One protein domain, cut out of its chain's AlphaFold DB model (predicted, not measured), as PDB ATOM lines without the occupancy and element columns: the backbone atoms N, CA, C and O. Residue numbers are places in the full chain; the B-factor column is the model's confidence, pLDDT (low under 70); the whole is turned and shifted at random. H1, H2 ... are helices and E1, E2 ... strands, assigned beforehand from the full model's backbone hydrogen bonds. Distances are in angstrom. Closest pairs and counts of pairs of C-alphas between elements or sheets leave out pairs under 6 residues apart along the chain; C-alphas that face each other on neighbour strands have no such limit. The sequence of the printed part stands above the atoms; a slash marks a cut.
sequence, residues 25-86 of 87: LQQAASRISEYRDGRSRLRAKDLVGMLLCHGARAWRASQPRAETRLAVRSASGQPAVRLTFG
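Overview. This is residues 25 to 86 of the 87 residues of an uncharacterized protein of Aureimonas sp. AU22 (UniProt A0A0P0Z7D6). A two-stranded hairpin, E1 and E2, makes one end of a long, open model, and two helices, H2 and H1, make the other end as a wide V whose arms are joined by a loop and have no contact with each other. H2, the longest element, runs between the hairpin and that loop, and H1 folds back from the loop, apart from H2, E1 and E2. The printed part has 62 residues, with two named helices and then two named strands in the order H1, H2, E1, E2; the sheet has the order E1 - E2 and is antiparallel, and the class is mixed, helices and strands. The whole is extended, with a radius of gyration of the C-alphas of 20.0 A and spans of 60 by 28 by 18 A.

Arrangement. Begin at the sheet, where E1, residues 68 to 73, and E2, residues 79 to 85, form a hairpin and are antiparallel neighbours, with 173 degrees between their directions. Look at the C-alphas of Arg 73 and Pro 79, which face each other at 4.5 A, and at the other end at those of Thr 68 and Phe 85, which face each other at 6.0 A. Near the turn, N 80 and O 72 are within hydrogen-bond range at 2.8 A, and so are N 72 and O 81 at 3.4 A. Moving outward, H2, residues 44 to 61, is apart from E2. H1, residues 25 to 36, is apart from H2, from E1 and from E2. In H1 and H2 every pair of O i and N i+4 is within hydrogen-bond range.

Along the chain. Find C-alpha 68 at (251.305, 200.069, 183.815), where E1 begins; it runs 16.4 A to C-alpha 73. E2 runs 17.1 A from C-alpha 79 to C-alpha 85 at (245.373, 199.786, 183.015). Go to C-alpha 44 at (252.763, 228.051, 159.461) for the first residue of H2, which runs 25.6 A to C-alpha 61. H1 runs 16.5 A from C-alpha 25 at (238.350, 221.035, 176.233) to C-alpha 36.

Size, cuts and confidence. In outline this is a rod, and the two C-alphas farthest apart, those of Arg 39 and Ser 76, are 60.2 A from each other. Residues 25 to 30, which belong to H1, stand free, and so do residues 48 to 64, of which 48 to 61 belong to H2. The link from E1 to E2 is tight, and the links from H1 to H2 and from H2 to E1 are short; none is long. The printed part has no cut. The mean pLDDT of the printed part is 83.3, and it is under 70 at residues 36 to 42.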
ATOM      1  N   LEU A  25     238.994 221.786 177.313       83.00
ATOM      2  CA  LEU A  25     238.350 221.035 176.233       83.00
ATOM      3  C   LEU A  25     237.525 221.934 175.303       83.00
ATOM      4  O   LEU A  25     237.638 221.814 174.087       83.00
ATOM      5  N   GLN A  26     236.731 222.852 175.857       85.44
ATOM      6  CA  GLN A  26     235.954 223.809 175.061       85.44
ATOM      7  C   GLN A  26     236.892 224.734 174.288       85.44
ATOM      8  O   GLN A  26     236.701 224.970 173.102       85.44
ATOM      9  N   GLN A  27     237.966 225.173 174.943       82.88
ATOM     10  CA  GLN A  27     239.003 225.981 174.324       82.88
ATOM     11  C   GLN A  27     239.674 225.252 173.146       82.88
ATOM     12  O   GLN A  27     239.920 225.852 172.101       82.88
ATOM     13  N   ALA A  28     239.958 223.954 173.288       81.19
ATOM     14  CA  ALA A  28     240.475 223.135 172.197       81.19
ATOM     15  C   ALA A  28     239.445 222.961 171.069       81.19
ATOM     16  O   ALA A  28     239.810 223.070 169.901       81.19
ATOM     17  N   ALA A  29     238.167 222.748 171.397       83.31
ATOM     18  CA  ALA A  29     237.096 222.610 170.413       83.31
ATOM     19  C   ALA A  29     236.919 223.880 169.565       83.31
ATOM     20  O   ALA A  29     236.846 223.779 168.340       83.31
ATOM     21  N   SER A  30     236.939 225.068 170.183       81.31
ATOM     22  CA  SER A  30     236.899 226.349 169.463       81.31
ATOM     23  C   SER A  30     238.075 226.476 168.489       81.31
ATOM     24  O   SER A  30     237.854 226.691 167.299       81.31
ATOM     25  N   ARG A  31     239.309 226.202 168.939       76.75
ATOM     26  CA  ARG A  31     240.497 226.221 168.064       76.75
ATOM     27  C   ARG A  31     240.410 225.216 166.911       76.75
ATOM     28  O   ARG A  31     240.839 225.510 165.806       76.75
ATOM     29  N   ILE A  32     239.844 224.030 167.147       76.50
ATOM     30  CA  ILE A  32     239.666 223.013 166.099       76.50
ATOM     31  C   ILE A  32     238.610 223.443 165.074       76.50
ATOM     32  O   ILE A  32     238.790 223.210 163.879       76.50
ATOM     33  N   SER A  33     237.530 224.094 165.514       79.44
ATOM     34  CA  SER A  33     236.503 224.616 164.606       79.44
ATOM     35  C   SER A  33     237.061 225.675 163.645       79.44
ATOM     36  O   SER A  33     236.741 225.654 162.458       79.44
ATOM     37  N   GLU A  34     238.000 226.505 164.112       73.25
ATOM     38  CA  GLU A  34     238.710 227.493 163.288       73.25
ATOM     39  C   GLU A  34     239.606 226.854 162.212       73.25
ATOM     40  O   GLU A  34     239.808 227.447 161.147       73.25
ATOM     41  N   TYR A  35     240.127 225.642 162.452       72.69
ATOM     42  CA  TYR A  35     240.869 224.876 161.443       72.69
ATOM     43  C   TYR A  35     239.952 224.276 160.372       72.69
ATOM     44  O   TYR A  35     240.345 224.185 159.211       72.69
ATOM     45  N   ARG A  36     238.735 223.864 160.746       69.88
ATOM     46  CA  ARG A  36     237.778 223.212 159.839       69.88
ATOM     47  C   ARG A  36     237.133 224.186 158.854       69.88
ATOM     48  O   ARG A  36     236.872 223.809 157.718       69.88
ATOM     49  N   ASP A  37     236.902 225.424 159.275       66.38
ATOM     50  CA  ASP A  37     236.188 226.415 158.467       66.38
ATOM     51  C   ASP A  37     237.037 227.053 157.355       66.38
ATOM     52  O   ASP A  37     236.512 227.849 156.581       66.38
ATOM     53  N   GLY A  38     238.343 226.761 157.269       60.34
ATOM     54  CA  GLY A  38     239.246 227.286 156.228       60.34
ATOM     55  C   GLY A  38     239.427 228.815 156.225       60.34
ATOM     56  O   GLY A  38     240.177 229.351 155.413       60.34
ATOM     57  N   ARG A  39     238.746 229.527 157.135       58.53
ATOM     58  CA  ARG A  39     238.764 230.992 157.277       58.53
ATOM     59  C   ARG A  39     239.959 231.493 158.077       58.53
ATOM     60  O   ARG A  39     240.340 232.653 157.929       58.53
ATOM     61  N   SER A  40     240.567 230.645 158.908       58.56
ATOM     62  CA  SER A  40     241.865 230.967 159.486       58.56
ATOM     63  C   SER A  40     242.917 230.741 158.404       58.56
ATOM     64  O   SER A  40     243.047 229.651 157.849       58.56
ATOM     65  N   ARG A  41     243.685 231.783 158.067       61.03
ATOM     66  CA  ARG A  41     245.003 231.578 157.461       61.03
ATOM     67  C   ARG A  41     245.777 230.730 158.464       61.03
ATOM     68  O   ARG A  41     246.348 231.307 159.387       61.03
ATOM     69  N   LEU A  42     245.738 229.402 158.310       65.38
ATOM     70  CA  LEU A  42     246.552 228.450 159.058       65.38
ATOM     71  C   LEU A  42     247.962 229.018 159.075       65.38
ATOM     72  O   LEU A  42     248.652 229.045 158.051       65.38
ATOM     73  N   ARG A  43     248.362 229.591 160.211       74.06
ATOM     74  CA  ARG A  43     249.696 230.159 160.307       74.06
ATOM     75  C   ARG A  43     250.638 228.969 160.226       74.06
ATOM     76  O   ARG A  43     250.336 227.908 160.767       74.06
ATOM     77  N   ALA A  44     251.789 229.137 159.584       81.50
ATOM     78  CA  ALA A  44     252.763 228.051 159.461       81.50
ATOM     79  C   ALA A  44     253.060 227.382 160.822       81.50
ATOM     80  O   ALA A  44     253.164 226.163 160.900       81.50
ATOM     81  N   LYS A  45     253.073 228.162 161.915       80.88
ATOM     82  CA  LYS A  45     253.219 227.668 163.296       80.88
ATOM     83  C   LYS A  45     252.143 226.655 163.725       80.88
ATOM     84  O   LYS A  45     252.458 225.725 164.458       80.88
ATOM     85  N   ASP A  46     250.897 226.821 163.282       80.19
ATOM     86  CA  ASP A  46     249.768 225.985 163.700       80.19
ATOM     87  C   ASP A  46     249.806 224.649 162.955       80.19
ATOM     88  O   ASP A  46     249.620 223.592 163.557       80.19
ATOM     89  N   LEU A  47     250.161 224.685 161.663       82.19
ATOM     90  CA  LEU A  47     250.436 223.485 160.874       82.19
ATOM     91  C   LEU A  47     251.613 222.696 161.461       82.19
ATOM     92  O   LEU A  47     251.505 221.490 161.669       82.19
ATOM     93  N   VAL A  48     252.715 223.378 161.782       89.44
ATOM     94  CA  VAL A  48     253.876 222.757 162.439       89.44
ATOM     95  C   VAL A  48     253.468 222.141 163.776       89.44
ATOM     96  O   VAL A  48     253.798 220.988 164.041       89.44
ATOM     97  N   GLY A  49     252.691 222.854 164.596       87.69
ATOM     98  CA  GLY A  49     252.169 222.330 165.858       87.69
ATOM     99  C   GLY A  49     251.310 221.076 165.671       87.69
ATOM    100  O   GLY A  49     251.480 220.099 166.403       87.69
ATOM    101  N   MET A  50     250.433 221.060 164.663       85.50
ATOM    102  CA  MET A  50     249.611 219.895 164.327       85.50
ATOM    103  C   MET A  50     250.469 218.699 163.896       85.50
ATOM    104  O   MET A  50     250.257 217.589 164.385       85.50
ATOM    105  N   LEU A  51     251.462 218.922 163.033       91.25
ATOM    106  CA  LEU A  51     252.376 217.881 162.559       91.25
ATOM    107  C   LEU A  51     253.230 217.308 163.695       91.25
ATOM    108  O   LEU A  51     253.360 216.090 163.803       91.25
ATOM    109  N   LEU A  52     253.742 218.153 164.593       94.56
ATOM    110  CA  LEU A  52     254.461 217.710 165.789       94.56
ATOM    111  C   LEU A  52     253.565 216.866 166.702       94.56
ATOM    112  O   LEU A  52     253.974 215.801 167.164       94.56
ATOM    113  N   CYS A  53     252.321 217.299 166.928       91.62
ATOM    114  CA  CYS A  53     251.353 216.526 167.703       91.62
ATOM    115  C   CYS A  53     251.054 215.168 167.052       91.62
ATOM    116  O   CYS A  53     250.960 214.158 167.756       91.62
ATOM    117  N   HIS A  54     250.919 215.136 165.724       94.19
ATOM    118  CA  HIS A  54     250.702 213.910 164.964       94.19
ATOM    119  C   HIS A  54     251.901 212.962 165.077       94.19
ATOM    120  O   HIS A  54     251.715 211.810 165.460       94.19
ATOM    121  N   GLY A  55     253.125 213.448 164.851       96.56
ATOM    122  CA  GLY A  55     254.348 212.655 164.988       96.56
ATOM    123  C   GLY A  55     254.532 212.104 166.404       96.56
ATOM    124  O   GLY A  55     254.753 210.910 166.587       96.56
ATOM    125  N   ALA A  56     254.321 212.934 167.430       96.19
ATOM    126  CA  ALA A  56     254.378 212.498 168.825       96.19
ATOM    127  C   ALA A  56     253.305 211.450 169.169       96.19
ATOM    128  O   ALA A  56     253.509 210.621 170.060       96.19
ATOM    129  N   ARG A  57     252.140 211.489 168.508       94.00
ATOM    130  CA  ARG A  57     251.090 210.473 168.651       94.00
ATOM    131  C   ARG A  57     251.451 209.190 167.907       94.00
ATOM    132  O   ARG A  57     251.281 208.124 168.486       94.00
ATOM    133  N   ALA A  58     251.953 209.287 166.679       96.50
ATOM    134  CA  ALA A  58     252.407 208.141 165.898       96.50
ATOM    135  C   ALA A  58     253.521 207.390 166.635       96.50
ATOM    136  O   ALA A  58     253.441 206.176 166.780       96.50
ATOM    137  N   TRP A  59     254.476 208.120 167.220       95.38
ATOM    138  CA  TRP A  59     255.528 207.531 168.045       95.38
ATOM    139  C   TRP A  59     254.973 206.805 169.273       95.38
ATOM    140  O   TRP A  59     255.398 205.697 169.573       95.38
ATOM    141  N   ARG A  60     253.982 207.382 169.967       92.81
ATOM    142  CA  ARG A  60     253.297 206.704 171.083       92.81
ATOM    143  C   ARG A  60     252.527 205.463 170.634       92.81
ATOM    144  O   ARG A  60     252.508 204.485 171.367       92.81
ATOM    145  N   ALA A  61     251.907 205.496 169.457       90.38
ATOM    146  CA  ALA A  61     251.187 204.354 168.896       90.38
ATOM    147  C   ALA A  61     252.129 203.238 168.417       90.38
ATOM    148  O   ALA A  61     251.737 202.076 168.421       90.38
ATOM    149  N   SER A  62     253.363 203.581 168.032       93.62
ATOM    150  CA  SER A  62     254.394 202.613 167.657       93.62
ATOM    151  C   SER A  62     255.163 202.045 168.853       93.62
ATOM    152  O   SER A  62     255.996 201.163 168.662       93.62
ATOM    153  N   GLN A  63     254.949 202.555 170.073       91.94
ATOM    154  CA  GLN A  63     255.536 201.954 171.274       91.94
ATOM    155  C   GLN A  63     254.923 200.564 171.519       91.94
ATOM    156  O   GLN A  63     253.733 200.362 171.263       91.94
ATOM    157  N   PRO A  64     255.697 199.601 172.046       89.50
ATOM    158  CA  PRO A  64     255.159 198.308 172.446       89.50
ATOM    159  C   PRO A  64     254.105 198.466 173.551       89.50
ATOM    160  O   PRO A  64     254.134 199.413 174.342       89.50
ATOM    161  N   ARG A  65     253.173 197.507 173.634       85.25
ATOM    162  CA  ARG A  65     252.146 197.485 174.682       85.25
ATOM    163  C   ARG A  65     252.822 197.380 176.053       85.25
ATOM    164  O   ARG A  65     253.396 196.345 176.380       85.25
ATOM    165  N   ALA A  66     252.735 198.441 176.851       83.62
ATOM    166  CA  ALA A  66     253.275 198.481 178.206       83.62
ATOM    167  C   ALA A  66     252.156 198.292 179.240       83.62
ATOM    168  O   ALA A  66     251.178 199.043 179.255       83.62
ATOM    169  N   GLU A  67     252.309 197.315 180.135       85.31
ATOM    170  CA  GLU A  67     251.439 197.179 181.303       85.31
ATOM    171  C   GLU A  67     251.878 198.166 182.388       85.31
ATOM    172  O   GLU A  67     252.953 198.032 182.972       85.31
ATOM    173  N   THR A  68     251.038 199.156 182.696       84.69
ATOM    174  CA  THR A  68     251.305 200.069 183.815       84.69
ATOM    175  C   THR A  68     250.719 199.490 185.099       84.69
ATOM    176  O   THR A  68     249.502 199.324 185.220       84.69
ATOM    177  N   ARG A  69     251.584 199.204 186.078       86.44
ATOM    178  CA  ARG A  69     251.191 198.757 187.421       86.44
ATOM    179  C   ARG A  69     251.614 199.791 188.450       86.44
ATOM    180  O   ARG A  69     252.797 200.079 188.585       86.44
ATOM    181  N   LEU A  70     250.642 200.309 189.194       86.69
ATOM    182  CA  LEU A  70     250.888 201.191 190.329       86.69
ATOM    183  C   LEU A  70     250.488 200.464 191.614       86.69
ATOM    184  O   LEU A  70     249.322 200.105 191.797       86.69
ATOM    185  N   ALA A  71     251.465 200.249 192.492       86.69
ATOM    186  CA  ALA A  71     251.258 199.698 193.822       86.69
ATOM    187  C   ALA A  71     251.641 200.761 194.854       86.69
ATOM    188  O   ALA A  71     252.820 201.033 195.062       86.69
ATOM    189  N   VAL A  72     250.637 201.370 195.486       87.56
ATOM    190  CA  VAL A  72     250.855 202.341 196.565       87.56
ATOM    191  C   VAL A  72     250.632 201.640 197.896       87.56
ATOM    192  O   VAL A  72     249.615 200.970 198.084       87.56
ATOM    193  N   ARG A  73     251.572 201.799 198.829       90.31
ATOM    194  CA  ARG A  73     251.449 201.308 200.205       90.31
ATOM    195  C   ARG A  73     251.109 202.462 201.142       90.31
ATOM    196  O   ARG A  73     251.621 203.564 200.984       90.31
ATOM    197  N   SER A  74     250.237 202.196 202.103       89.25
ATOM    198  CA  SER A  74     249.978 203.075 203.242       89.25
ATOM    199  C   SER A  74     251.188 203.106 204.181       89.25
ATOM    200  O   SER A  74     252.058 202.235 204.108       89.25
ATOM    201  N   ALA A  75     251.224 204.071 205.102       89.38
ATOM    202  CA  ALA A  75     252.270 204.153 206.126       89.38
ATOM    203  C   ALA A  75     252.357 202.883 207.001       89.38
ATOM    204  O   ALA A  75     253.429 202.554 207.496       89.38
ATOM    205  N   SER A  76     251.259 202.129 207.137       91.19
ATOM    206  CA  SER A  76     251.207 200.833 207.830       91.19
ATOM    207  C   SER A  76     251.602 199.636 206.948       91.19
ATOM    208  O   SER A  76     251.490 198.486 207.366       91.19
ATOM    209  N   GLY A  77     252.046 199.876 205.708       85.88
ATOM    210  CA  GLY A  77     252.510 198.851 204.772       85.88
ATOM    211  C   GLY A  77     251.404 198.122 204.002       85.88
ATOM    212  O   GLY A  77     251.713 197.344 203.099       85.88
ATOM    213  N   GLN A  78     250.130 198.385 204.295       88.56
ATOM    214  CA  GLN A  78     249.007 197.792 203.565       88.56
ATOM    215  C   GLN A  78     248.808 198.472 202.206       88.56
ATOM    216  O   GLN A  78     249.040 199.682 202.111       88.56
ATOM    217  N   PRO A  79     248.390 197.752 201.148       86.50
ATOM    218  CA  PRO A  79     248.108 198.362 199.852       86.50
ATOM    219  C   PRO A  79     247.006 199.420 199.997       86.50
ATOM    220  O   PRO A  79     245.882 199.102 200.371       86.50
ATOM    221  N   ALA A  80     247.341 200.679 199.715       84.50
ATOM    222  CA  ALA A  80     246.411 201.800 199.808       84.50
ATOM    223  C   ALA A  80     245.514 201.872 198.568       84.50
ATOM    224  O   ALA A  80     244.308 202.066 198.677       84.50
ATOM    225  N   VAL A  81     246.105 201.689 197.383       83.62
ATOM    226  CA  VAL A  81     245.395 201.664 196.101       83.62
ATOM    227  C   VAL A  81     246.126 200.718 195.149       83.62
ATOM    228  O   VAL A  81     247.356 200.758 195.037       83.62
ATOM    229  N   ARG A  82     245.366 199.880 194.435       84.06
ATOM    230  CA  ARG A  82     245.862 199.041 193.337       84.06
ATOM    231  C   ARG A  82     245.152 199.429 192.047       84.06
ATOM    232  O   ARG A  82     243.965 199.157 191.898       84.06
ATOM    233  N   LEU A  83     245.887 200.030 191.114       85.69
ATOM    234  CA  LEU A  83     245.379 200.385 189.786       85.69
ATOM    235  C   LEU A  83     246.065 199.537 188.717       85.69
ATOM    236  O   LEU A  83     247.258 199.235 188.798       85.69
ATOM    237  N   THR A  84     245.302 199.128 187.710       81.56
ATOM    238  CA  THR A  84     245.813 198.396 186.547       81.56
ATOM    239  C   THR A  84     245.104 198.916 185.308       81.56
ATOM    240  O   THR A  84     243.877 198.968 185.280       81.56
ATOM    241  N   PHE A  85     245.878 199.297 184.296       80.44
ATOM    242  CA  PHE A  85     245.373 199.786 183.015       80.44
ATOM    243  C   PHE A  85     245.821 198.841 181.895       80.44
ATOM    244  O   PHE A  85     246.969 198.400 181.895       80.44
ATOM    245  N   GLY A  86     244.928 198.562 180.938       71.06
ATOM    246  CA  GLY A  86     245.258 197.826 179.711       71.06
ATOM    247  C   GLY A  86     245.192 196.301 179.818       71.06
ATOM    248  O   GLY A  86     246.206 195.638 179.633       71.06
TER     249      GLY A  86